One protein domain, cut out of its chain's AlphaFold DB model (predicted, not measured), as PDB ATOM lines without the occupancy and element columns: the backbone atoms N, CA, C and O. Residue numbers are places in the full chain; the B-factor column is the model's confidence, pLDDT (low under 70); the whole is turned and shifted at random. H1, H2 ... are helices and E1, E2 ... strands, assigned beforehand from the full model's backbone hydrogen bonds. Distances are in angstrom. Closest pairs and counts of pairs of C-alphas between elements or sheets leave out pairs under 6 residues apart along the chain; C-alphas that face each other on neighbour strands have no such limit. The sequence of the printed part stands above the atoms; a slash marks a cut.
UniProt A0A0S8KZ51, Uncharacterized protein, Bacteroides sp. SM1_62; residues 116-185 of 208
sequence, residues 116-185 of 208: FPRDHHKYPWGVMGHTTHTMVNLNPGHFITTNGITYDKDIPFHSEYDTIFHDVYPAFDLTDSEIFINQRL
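AT A GLANCE: This is residues 116 to 185 of the 208 residues of an uncharacterized protein of Bacteroides sp. SM1_62 (UniProt A0A0S8KZ51). A narrow antiparallel sheet, in the order E1, E3, E2, folds into a V where E1 and the long E3 bend together. H1 sits off the sheet in the loop from E1 to E2. The 70 printed residues, with E1, H1, E2, E3 and E4 along the chain, are mostly strand and loose, with a radius of gyration of the C-alphas of 14.6 A and spans of 41 by 29 by 21 A.

HOW THE PARTS SIT: E3, residues 166 to 180, pairs over 171 to 180 with E1, residues 127 to 136, antiparallel; N 133 and O 174 are 2.8 A apart. Over 166 to 171 it forms a hairpin with E2, residues 153 to 158; N 157 and O 167 are 2.8 A apart. E1, H1, residues 143 to 146, and E2 make a split strand-helix-strand unit, E3 between its strands, with a right-handed crossover. H1 is too short for an O i to N i+4 pair. E4, residues 183 to 185, pairs with no named strand.

IN THESE COORDINATES: E1 begins at C-alpha 127 (-28.389, -36.191, 16.463), spans 19.7 A and bends by 102 degrees at residue 130. E3 spans 22.8 A and bends by 119 degrees at residue 176. E4 ends at C-alpha 185 (-16.035, -38.300, 26.989).

THE WHOLE: The printed part has no cut, and no link is long. No printed residue is under 70.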
ATOM      1  N   PHE A 116     -20.212 -30.915  23.200       82.44
ATOM      2  CA  PHE A 116     -19.467 -29.880  22.501       82.44
ATOM      3  C   PHE A 116     -19.571 -30.003  20.967       82.44
ATOM      4  O   PHE A 116     -19.173 -31.025  20.407       82.44
ATOM      5  N   PRO A 117     -20.017 -28.948  20.265       83.06
ATOM      6  CA  PRO A 117     -20.466 -27.679  20.825       83.06
ATOM      7  C   PRO A 117     -21.884 -27.803  21.423       83.06
ATOM      8  O   PRO A 117     -22.678 -28.656  21.020       83.06
ATOM      9  N   ARG A 118     -22.205 -26.968  22.418       83.31
ATOM     10  CA  ARG A 118     -23.502 -26.965  23.125       83.31
ATOM     11  C   ARG A 118     -24.383 -25.809  22.650       83.31
ATOM     12  O   ARG A 118     -24.856 -24.994  23.441       83.31
ATOM     13  N   ASP A 119     -24.580 -25.726  21.343       81.19
ATOM     14  CA  ASP A 119     -25.045 -24.492  20.694       81.19
ATOM     15  C   ASP A 119     -26.542 -24.207  20.857       81.19
ATOM     16  O   ASP A 119     -27.005 -23.100  20.578       81.19
ATOM     17  N   HIS A 120     -27.321 -25.181  21.336       82.31
ATOM     18  CA  HIS A 120     -28.755 -25.025  21.531       82.31
ATOM     19  C   HIS A 120     -29.137 -25.113  23.015       82.31
ATOM     20  O   HIS A 120     -29.019 -26.155  23.651       82.31
ATOM     21  N   HIS A 121     -29.721 -24.038  23.557       75.69
ATOM     22  CA  HIS A 121     -30.083 -23.950  24.980       75.69
ATOM     23  C   HIS A 121     -31.080 -25.024  25.457       75.69
ATOM     24  O   HIS A 121     -30.923 -25.549  26.555       75.69
ATOM     25  N   LYS A 122     -32.115 -25.338  24.660       77.56
ATOM     26  CA  LYS A 122     -33.160 -26.322  25.023       77.56
ATOM     27  C   LYS A 122     -32.875 -27.770  24.591       77.56
ATOM     28  O   LYS A 122     -33.236 -28.686  25.316       77.56
ATOM     29  N   TYR A 123     -32.252 -27.969  23.430       81.38
ATOM     30  CA  TYR A 123     -31.975 -29.275  22.825       81.38
ATOM     31  C   TYR A 123     -30.496 -29.359  22.434       81.38
ATOM     32  O   TYR A 123     -30.167 -29.329  21.252       81.38
ATOM     33  N   PRO A 124     -29.586 -29.379  23.419       85.12
ATOM     34  CA  PRO A 124     -28.155 -29.296  23.157       85.12
ATOM     35  C   PRO A 124     -27.585 -30.539  22.469       85.12
ATOM     36  O   PRO A 124     -26.445 -30.490  22.030       85.12
ATOM     37  N   TRP A 125     -28.329 -31.644  22.405       86.38
ATOM     38  CA  TRP A 125     -27.875 -32.906  21.828       86.38
ATOM     39  C   TRP A 125     -27.991 -32.876  20.303       86.38
ATOM     40  O   TRP A 125     -29.086 -32.726  19.761       86.38
ATOM     41  N   GLY A 126     -26.863 -33.012  19.613       83.38
ATOM     42  CA  GLY A 126     -26.816 -33.134  18.163       83.38
ATOM     43  C   GLY A 126     -27.014 -34.587  17.757       83.38
ATOM     44  O   GLY A 126     -26.230 -35.443  18.160       83.38
ATOM     45  N   VAL A 127     -28.035 -34.850  16.946       80.62
ATOM     46  CA  VAL A 127     -28.389 -36.191  16.463       80.62
ATOM     47  C   VAL A 127     -28.429 -36.187  14.940       80.62
ATOM     48  O   VAL A 127     -28.964 -35.255  14.335       80.62
ATOM     49  N   MET A 128     -27.884 -37.228  14.318       80.56
ATOM     50  CA  MET A 128     -28.017 -37.488  12.887       80.56
ATOM     51  C   MET A 128     -28.519 -38.916  12.681       80.56
ATOM     52  O   MET A 128     -27.784 -39.864  12.925       80.56
ATOM     53  N   GLY A 129     -29.768 -39.054  12.237       81.62
ATOM     54  CA  GLY A 129     -30.382 -40.337  11.886       81.62
ATOM     55  C   GLY A 129     -30.188 -40.717  10.417       81.62
ATOM     56  O   GLY A 129     -29.848 -39.864   9.590       81.62
ATOM     57  N   HIS A 130     -30.468 -41.982  10.096       83.69
ATOM     58  CA  HIS A 130     -30.478 -42.532   8.734       83.69
ATOM     59  C   HIS A 130     -29.167 -42.329   7.965       83.69
ATOM     60  O   HIS A 130     -29.163 -42.028   6.767       83.69
ATOM     61  N   THR A 131     -28.038 -42.463   8.658       82.69
ATOM     62  CA  THR A 131     -26.711 -42.326   8.054       82.69
ATOM     63  C   THR A 131     -25.986 -43.667   7.996       82.69
ATOM     64  O   THR A 131     -26.324 -44.607   8.711       82.69
ATOM     65  N   THR A 132     -24.995 -43.779   7.112       85.62
ATOM     66  CA  THR A 132     -24.041 -44.893   7.164       85.62
ATOM     67  C   THR A 132     -22.821 -44.439   7.929       85.62
ATOM     68  O   THR A 132     -22.239 -43.400   7.614       85.62
ATOM     69  N   HIS A 133     -22.435 -45.233   8.918       84.56
ATOM     70  CA  HIS A 133     -21.299 -44.939   9.755       84.56
ATOM     71  C   HIS A 133     -20.245 -46.049   9.718       84.56
ATOM     72  O   HIS A 133     -20.588 -47.217   9.825       84.56
ATOM     73  N   THR A 134     -18.958 -45.704   9.616       87.62
ATOM     74  CA  THR A 134     -17.855 -46.672   9.686       87.62
ATOM     75  C   THR A 134     -17.288 -46.789  11.102       87.62
ATOM     76  O   THR A 134     -16.582 -45.908  11.588       87.62
ATOM     77  N   MET A 135     -17.540 -47.923  11.747       85.44
ATOM     78  CA  MET A 135     -16.942 -48.266  13.033       85.44
ATOM     79  C   MET A 135     -15.471 -48.646  12.853       85.44
ATOM     80  O   MET A 135     -15.179 -49.531  12.053       85.44
ATOM     81  N   VAL A 136     -14.559 -48.034  13.615       88.38
ATOM     82  CA  VAL A 136     -13.107 -48.286  13.536       88.38
ATOM     83  C   VAL A 136     -12.593 -48.892  14.838       88.38
ATOM     84  O   VAL A 136     -12.827 -48.355  15.920       88.38
ATOM     85  N   ASN A 137     -11.870 -50.006  14.742       89.19
ATOM     86  CA  ASN A 137     -11.239 -50.663  15.879       89.19
ATOM     87  C   ASN A 137      -9.867 -50.055  16.179       89.19
ATOM     88  O   ASN A 137      -8.859 -50.476  15.617       89.19
ATOM     89  N   LEU A 138      -9.827 -49.097  17.103       86.81
ATOM     90  CA  LEU A 138      -8.591 -48.418  17.503       86.81
ATOM     91  C   LEU A 138      -7.674 -49.263  18.406       86.81
ATOM     92  O   LEU A 138      -6.526 -48.886  18.627       86.81
ATOM     93  N   ASN A 139      -8.147 -50.408  18.913       86.25
ATOM     94  CA  ASN A 139      -7.351 -51.321  19.734       86.25
ATOM     95  C   ASN A 139      -7.502 -52.775  19.248       86.25
ATOM     96  O   ASN A 139      -8.140 -53.596  19.913       86.25
ATOM     97  N   PRO A 140      -6.913 -53.128  18.091       86.62
ATOM     98  CA  PRO A 140      -7.079 -54.444  17.474       86.62
ATOM     99  C   PRO A 140      -6.364 -55.582  18.214       86.62
ATOM    100  O   PRO A 140      -6.416 -56.719  17.763       86.62
ATOM    101  N   GLY A 141      -5.687 -55.306  19.333       86.94
ATOM    102  CA  GLY A 141      -5.139 -56.327  20.230       86.94
ATOM    103  C   GLY A 141      -6.041 -56.655  21.424       86.94
ATOM    104  O   GLY A 141      -5.745 -57.591  22.165       86.94
ATOM    105  N   HIS A 142      -7.116 -55.893  21.646       83.25
ATOM    106  CA  HIS A 142      -7.957 -56.033  22.829       83.25
ATOM    107  C   HIS A 142      -9.010 -57.132  22.659       83.25
ATOM    108  O   HIS A 142      -9.609 -57.281  21.595       83.25
ATOM    109  N   PHE A 143      -9.277 -57.902  23.719       81.75
ATOM    110  CA  PHE A 143     -10.206 -59.038  23.653       81.75
ATOM    111  C   PHE A 143     -11.613 -58.612  23.219       81.75
ATOM    112  O   PHE A 143     -12.214 -59.242  22.356       81.75
ATOM    113  N   ILE A 144     -12.119 -57.508  23.768       78.50
ATOM    114  CA  ILE A 144     -13.496 -57.053  23.516       78.50
ATOM    115  C   ILE A 144     -13.699 -56.606  22.065       78.50
ATOM    116  O   ILE A 144     -14.781 -56.792  21.526       78.50
ATOM    117  N   THR A 145     -12.676 -56.067  21.405       80.06
ATOM    118  CA  THR A 145     -12.767 -55.681  19.990       80.06
ATOM    119  C   THR A 145     -12.468 -56.810  19.023       80.06
ATOM    120  O   THR A 145     -12.661 -56.639  17.831       80.06
ATOM    121  N   THR A 146     -11.963 -57.953  19.473       84.00
ATOM    122  CA  THR A 146     -11.467 -58.991  18.552       84.00
ATOM    123  C   THR A 146     -12.186 -60.317  18.702       84.00
ATOM    124  O   THR A 146     -12.341 -61.054  17.729       84.00
ATOM    125  N   ASN A 147     -12.650 -60.646  19.903       84.38
ATOM    126  CA  ASN A 147     -13.224 -61.946  20.178       84.38
ATOM    127  C   ASN A 147     -14.664 -62.037  19.660       84.38
ATOM    128  O   ASN A 147     -15.588 -61.489  20.255       84.38
ATOM    129  N   GLY A 148     -14.853 -62.770  18.562       83.62
ATOM    130  CA  GLY A 148     -16.169 -62.983  17.952       83.62
ATOM    131  C   GLY A 148     -16.655 -61.826  17.075       83.62
ATOM    132  O   GLY A 148     -17.787 -61.875  16.601       83.62
ATOM    133  N   ILE A 149     -15.811 -60.819  16.825       85.25
ATOM    134  CA  ILE A 149     -16.121 -59.695  15.936       85.25
ATOM    135  C   ILE A 149     -15.492 -59.942  14.566       85.25
ATOM    136  O   ILE A 149     -14.323 -60.310  14.461       85.25
ATOM    137  N   THR A 150     -16.276 -59.738  13.508       90.25
ATOM    138  CA  THR A 150     -15.789 -59.738  12.123       90.25
ATOM    139  C   THR A 150     -15.731 -58.302  11.622       90.25
ATOM    140  O   THR A 150     -16.693 -57.557  11.784       90.25
ATOM    141  N   TYR A 151     -14.596 -57.928  11.036       93.44
ATOM    142  CA  TYR A 151     -14.400 -56.645  10.370       93.44
ATOM    143  C   TYR A 151     -14.304 -56.884   8.867       93.44
ATOM    144  O   TYR A 151     -13.544 -57.745   8.420       93.44
ATOM    145  N   ASP A 152     -15.073 -56.127   8.096       94.69
ATOM    146  CA  ASP A 152     -15.268 -56.389   6.668       94.69
ATOM    147  C   ASP A 152     -14.204 -55.708   5.799       94.69
ATOM    148  O   ASP A 152     -14.050 -56.022   4.615       94.69
ATOM    149  N   LYS A 153     -13.492 -54.733   6.374       96.12
ATOM    150  CA  LYS A 153     -12.507 -53.898   5.688       96.12
ATOM    151  C   LYS A 153     -11.480 -53.334   6.662       96.12
ATOM    152  O   LYS A 153     -11.723 -53.259   7.860       96.12
ATOM    153  N   ASP A 154     -10.381 -52.847   6.106       97.06
ATOM    154  CA  ASP A 154      -9.423 -51.992   6.797       97.06
ATOM    155  C   ASP A 154      -9.477 -50.590   6.183       97.06
ATOM    156  O   ASP A 154      -9.529 -50.452   4.954       97.06
ATOM    157  N   ILE A 155      -9.481 -49.541   7.011       94.38
ATOM    158  CA  ILE A 155      -9.525 -48.152   6.534       94.38
ATOM    159  C   ILE A 155      -8.410 -47.297   7.144       94.38
ATOM    160  O   ILE A 155      -8.068 -47.490   8.311       94.38
ATOM    161  N   PRO A 156      -7.848 -46.328   6.395       94.94
ATOM    162  CA  PRO A 156      -6.998 -45.309   6.993       94.94
ATOM    163  C   PRO A 156      -7.835 -44.439   7.938       94.94
ATOM    164  O   PRO A 156      -8.873 -43.906   7.544       94.94
ATOM    165  N   PHE A 157      -7.365 -44.277   9.171       90.62
ATOM    166  CA  PHE A 157      -7.975 -43.432  10.188       90.62
ATOM    167  C   PHE A 157      -6.954 -42.428  10.722       90.62
ATOM    168  O   PHE A 157      -5.788 -42.752  10.947       90.62
ATOM    169  N   HIS A 158      -7.415 -41.198  10.921       88.00
ATOM    170  CA  HIS A 158      -6.622 -40.103  11.453       88.00
ATOM    171  C   HIS A 158      -7.456 -39.373  12.496       88.00
ATOM    172  O   HIS A 158      -8.448 -38.727  12.156       88.00
ATOM    173  N   SER A 159      -7.071 -39.495  13.764       80.06
ATOM    174  CA  SER A 159      -7.737 -38.758  14.835       80.06
ATOM    175  C   SER A 159      -7.387 -37.274  14.769       80.06
ATOM    176  O   SER A 159      -6.216 -36.898  14.734       80.06
ATOM    177  N   GLU A 160      -8.411 -36.421  14.818       76.88
ATOM    178  CA  GLU A 160      -8.247 -34.969  14.965       76.88
ATOM    179  C   GLU A 160      -7.852 -34.564  16.396       76.88
ATOM    180  O   GLU A 160      -7.422 -33.434  16.626       76.88
ATOM    181  N   TYR A 161      -7.999 -35.478  17.360       71.69
ATOM    182  CA  TYR A 161      -7.873 -35.199  18.795       71.69
ATOM    183  C   TYR A 161      -6.677 -35.888  19.457       71.69
ATOM    184  O   TYR A 161      -6.303 -35.523  20.568       71.69
ATOM    185  N   ASP A 162      -6.072 -36.867  18.788       70.88
ATOM    186  CA  ASP A 162      -4.953 -37.651  19.305       70.88
ATOM    187  C   ASP A 162      -3.923 -37.870  18.196       70.88
ATOM    188  O   ASP A 162      -4.284 -38.088  17.043       70.88
ATOM    189  N   THR A 163      -2.639 -37.830  18.538       78.12
ATOM    190  CA  THR A 163      -1.522 -38.105  17.623       78.12
ATOM    191  C   THR A 163      -1.197 -39.595  17.461       78.12
ATOM    192  O   THR A 163      -0.412 -39.950  16.588       78.12
ATOM    193  N   ILE A 164      -1.762 -40.463  18.304       78.50
ATOM    194  CA  ILE A 164      -1.478 -41.903  18.352       78.50
ATOM    195  C   ILE A 164      -2.292 -42.659  17.291       78.50
ATOM    196  O   ILE A 164      -1.773 -43.560  16.634       78.50
ATOM    197  N   PHE A 165      -3.555 -42.284  17.071       80.12
ATOM    198  CA  PHE A 165      -4.484 -43.039  16.218       80.12
ATOM    199  C   PHE A 165      -4.419 -42.637  14.736       80.12
ATOM    200  O   PHE A 165      -5.354 -42.036  14.200       80.12
ATOM    201  N   HIS A 166      -3.266 -42.871  14.105       86.19
ATOM    202  CA  HIS A 166      -2.930 -42.416  12.745       86.19
ATOM    203  C   HIS A 166      -2.378 -43.582  11.908       86.19
ATOM    204  O   HIS A 166      -1.188 -43.631  11.605       86.19
ATOM    205  N   ASP A 167      -3.227 -44.552  11.573       91.44
ATOM    206  CA  ASP A 167      -2.839 -45.771  10.846       91.44
ATOM    207  C   ASP A 167      -4.048 -46.377  10.107       91.44
ATOM    208  O   ASP A 167      -5.118 -45.771  10.022       91.44
ATOM    209  N   VAL A 168      -3.876 -47.568   9.548       94.56
ATOM    210  CA  VAL A 168      -4.925 -48.400   8.976       94.56
ATOM    211  C   VAL A 168      -5.479 -49.335  10.051       94.56
ATOM    212  O   VAL A 168      -4.727 -50.079  10.678       94.56
ATOM    213  N   TYR A 169      -6.798 -49.316  10.240       92.81
ATOM    214  CA  TYR A 169      -7.475 -50.085  11.286       92.81
ATOM    215  C   TYR A 169      -8.631 -50.927  10.730       92.81
ATOM    216  O   TYR A 169      -9.297 -50.483   9.783       92.81
ATOM    217  N   PRO A 170      -8.933 -52.082  11.359       95.19
ATOM    218  CA  PRO A 170     -10.112 -52.877  11.040       95.19
ATOM    219  C   PRO A 170     -11.400 -52.092  11.271       95.19
ATOM    220  O   PRO A 170     -11.535 -51.359  12.256       95.19
ATOM    221  N   ALA A 171     -12.359 -52.268  10.371       92.25
ATOM    222  CA  ALA A 171     -13.605 -51.529  10.372       92.25
ATOM    223  C   ALA A 171     -14.774 -52.299   9.738       92.25
ATOM    224  O   ALA A 171     -14.593 -53.230   8.952       92.25
ATOM    225  N   PHE A 172     -15.993 -51.877  10.064       91.50
ATOM    226  CA  PHE A 172     -17.231 -52.297   9.399       91.50
ATOM    227  C   PHE A 172     -18.197 -51.112   9.298       91.50
ATOM    228  O   PHE A 172     -18.042 -50.118  10.010       91.50
ATOM    229  N   ASP A 173     -19.180 -51.205   8.405       87.62
ATOM    230  CA  ASP A 173     -20.213 -50.178   8.262       87.62
ATOM    231  C   ASP A 173     -21.487 -50.545   9.026       87.62
ATOM    232  O   ASP A 173     -21.995 -51.658   8.932       87.62
ATOM    233  N   LEU A 174     -22.022 -49.565   9.743       82.75
ATOM    234  CA  LEU A 174     -23.360 -49.541  10.309       82.75
ATOM    235  C   LEU A 174     -24.237 -48.709   9.380       82.75
ATOM    236  O   LEU A 174     -24.113 -47.485   9.312       82.75
ATOM    237  N   THR A 175     -25.079 -49.373   8.600       87.50
ATOM    238  CA  THR A 175     -26.013 -48.714   7.683       87.50
ATOM    239  C   THR A 175     -27.309 -48.359   8.398       87.50
ATOM    240  O   THR A 175     -27.787 -49.166   9.186       87.50
ATOM    241  N   ASP A 176     -27.912 -47.220   8.044       83.88
ATOM    242  CA  ASP A 176     -29.187 -46.746   8.611       83.88
ATOM    243  C   ASP A 176     -29.138 -46.551  10.137       83.88
ATOM    244  O   ASP A 176     -30.032 -46.949  10.872       83.88
ATOM    245  N   SER A 177     -28.053 -45.929  10.603       73.19
ATOM    246  CA  SER A 177     -27.764 -45.683  12.019       73.19
ATOM    247  C   SER A 177     -28.172 -44.272  12.451       73.19
ATOM    248  O   SER A 177     -28.172 -43.330  11.647       73.19
ATOM    249  N   GLU A 178     -28.415 -44.105  13.750       73.81
ATOM    250  CA  GLU A 178     -28.460 -42.808  14.430       73.81
ATOM    251  C   GLU A 178     -27.134 -42.534  15.138       73.81
ATOM    252  O   GLU A 178     -26.622 -43.418  15.804       73.81
ATOM    253  N   ILE A 179     -26.566 -41.329  15.023       76.00
ATOM    254  CA  ILE A 179     -25.303 -40.962  15.680       76.00
ATOM    255  C   ILE A 179     -25.433 -39.657  16.470       76.00
ATOM    256  O   ILE A 179     -26.088 -38.706  16.030       76.00
ATOM    257  N   PHE A 180     -24.741 -39.582  17.606       79.81
ATOM    258  CA  PHE A 180     -24.602 -38.354  18.381       79.81
ATOM    259  C   PHE A 180     -23.318 -37.618  17.997       79.81
ATOM    260  O   PHE A 180     -22.215 -38.117  18.195       79.81
ATOM    261  N   ILE A 181     -23.451 -36.419  17.430       82.19
ATOM    262  CA  ILE A 181     -22.329 -35.724  16.766       82.19
ATOM    263  C   ILE A 181     -21.537 -34.789  17.680       82.19
ATOM    264  O   ILE A 181     -20.495 -34.274  17.284       82.19
ATOM    265  N   ASN A 182     -22.050 -34.517  18.876       84.94
ATOM    266  CA  ASN A 182     -21.448 -33.563  19.800       84.94
ATOM    267  C   ASN A 182     -21.238 -34.131  21.206       84.94
ATOM    268  O   ASN A 182     -20.936 -33.365  22.113       84.94
ATOM    269  N   GLN A 183     -21.381 -35.443  21.394       83.81
ATOM    270  CA  GLN A 183     -20.987 -36.107  22.634       83.81
ATOM    271  C   GLN A 183     -19.467 -36.228  22.715       83.81
ATOM    272  O   GLN A 183     -18.804 -36.574  21.736       83.81
ATOM    273  N   ARG A 184     -18.917 -35.969  23.896       80.50
ATOM    274  CA  ARG A 184     -17.510 -36.179  24.224       80.50
ATOM    275  C   ARG A 184     -17.406 -36.858  25.577       80.50
ATOM    276  O   ARG A 184     -18.180 -36.550  26.477       80.50
ATOM    277  N   LEU A 185     -16.431 -37.747  25.702       77.88
ATOM    278  CA  LEU A 185     -16.035 -38.300  26.989       77.88
ATOM    279  C   LEU A 185     -15.025 -37.358  27.642       77.88
ATOM    280  O   LEU A 185     -14.088 -36.900  26.982       77.88
TER     281      LEU A 185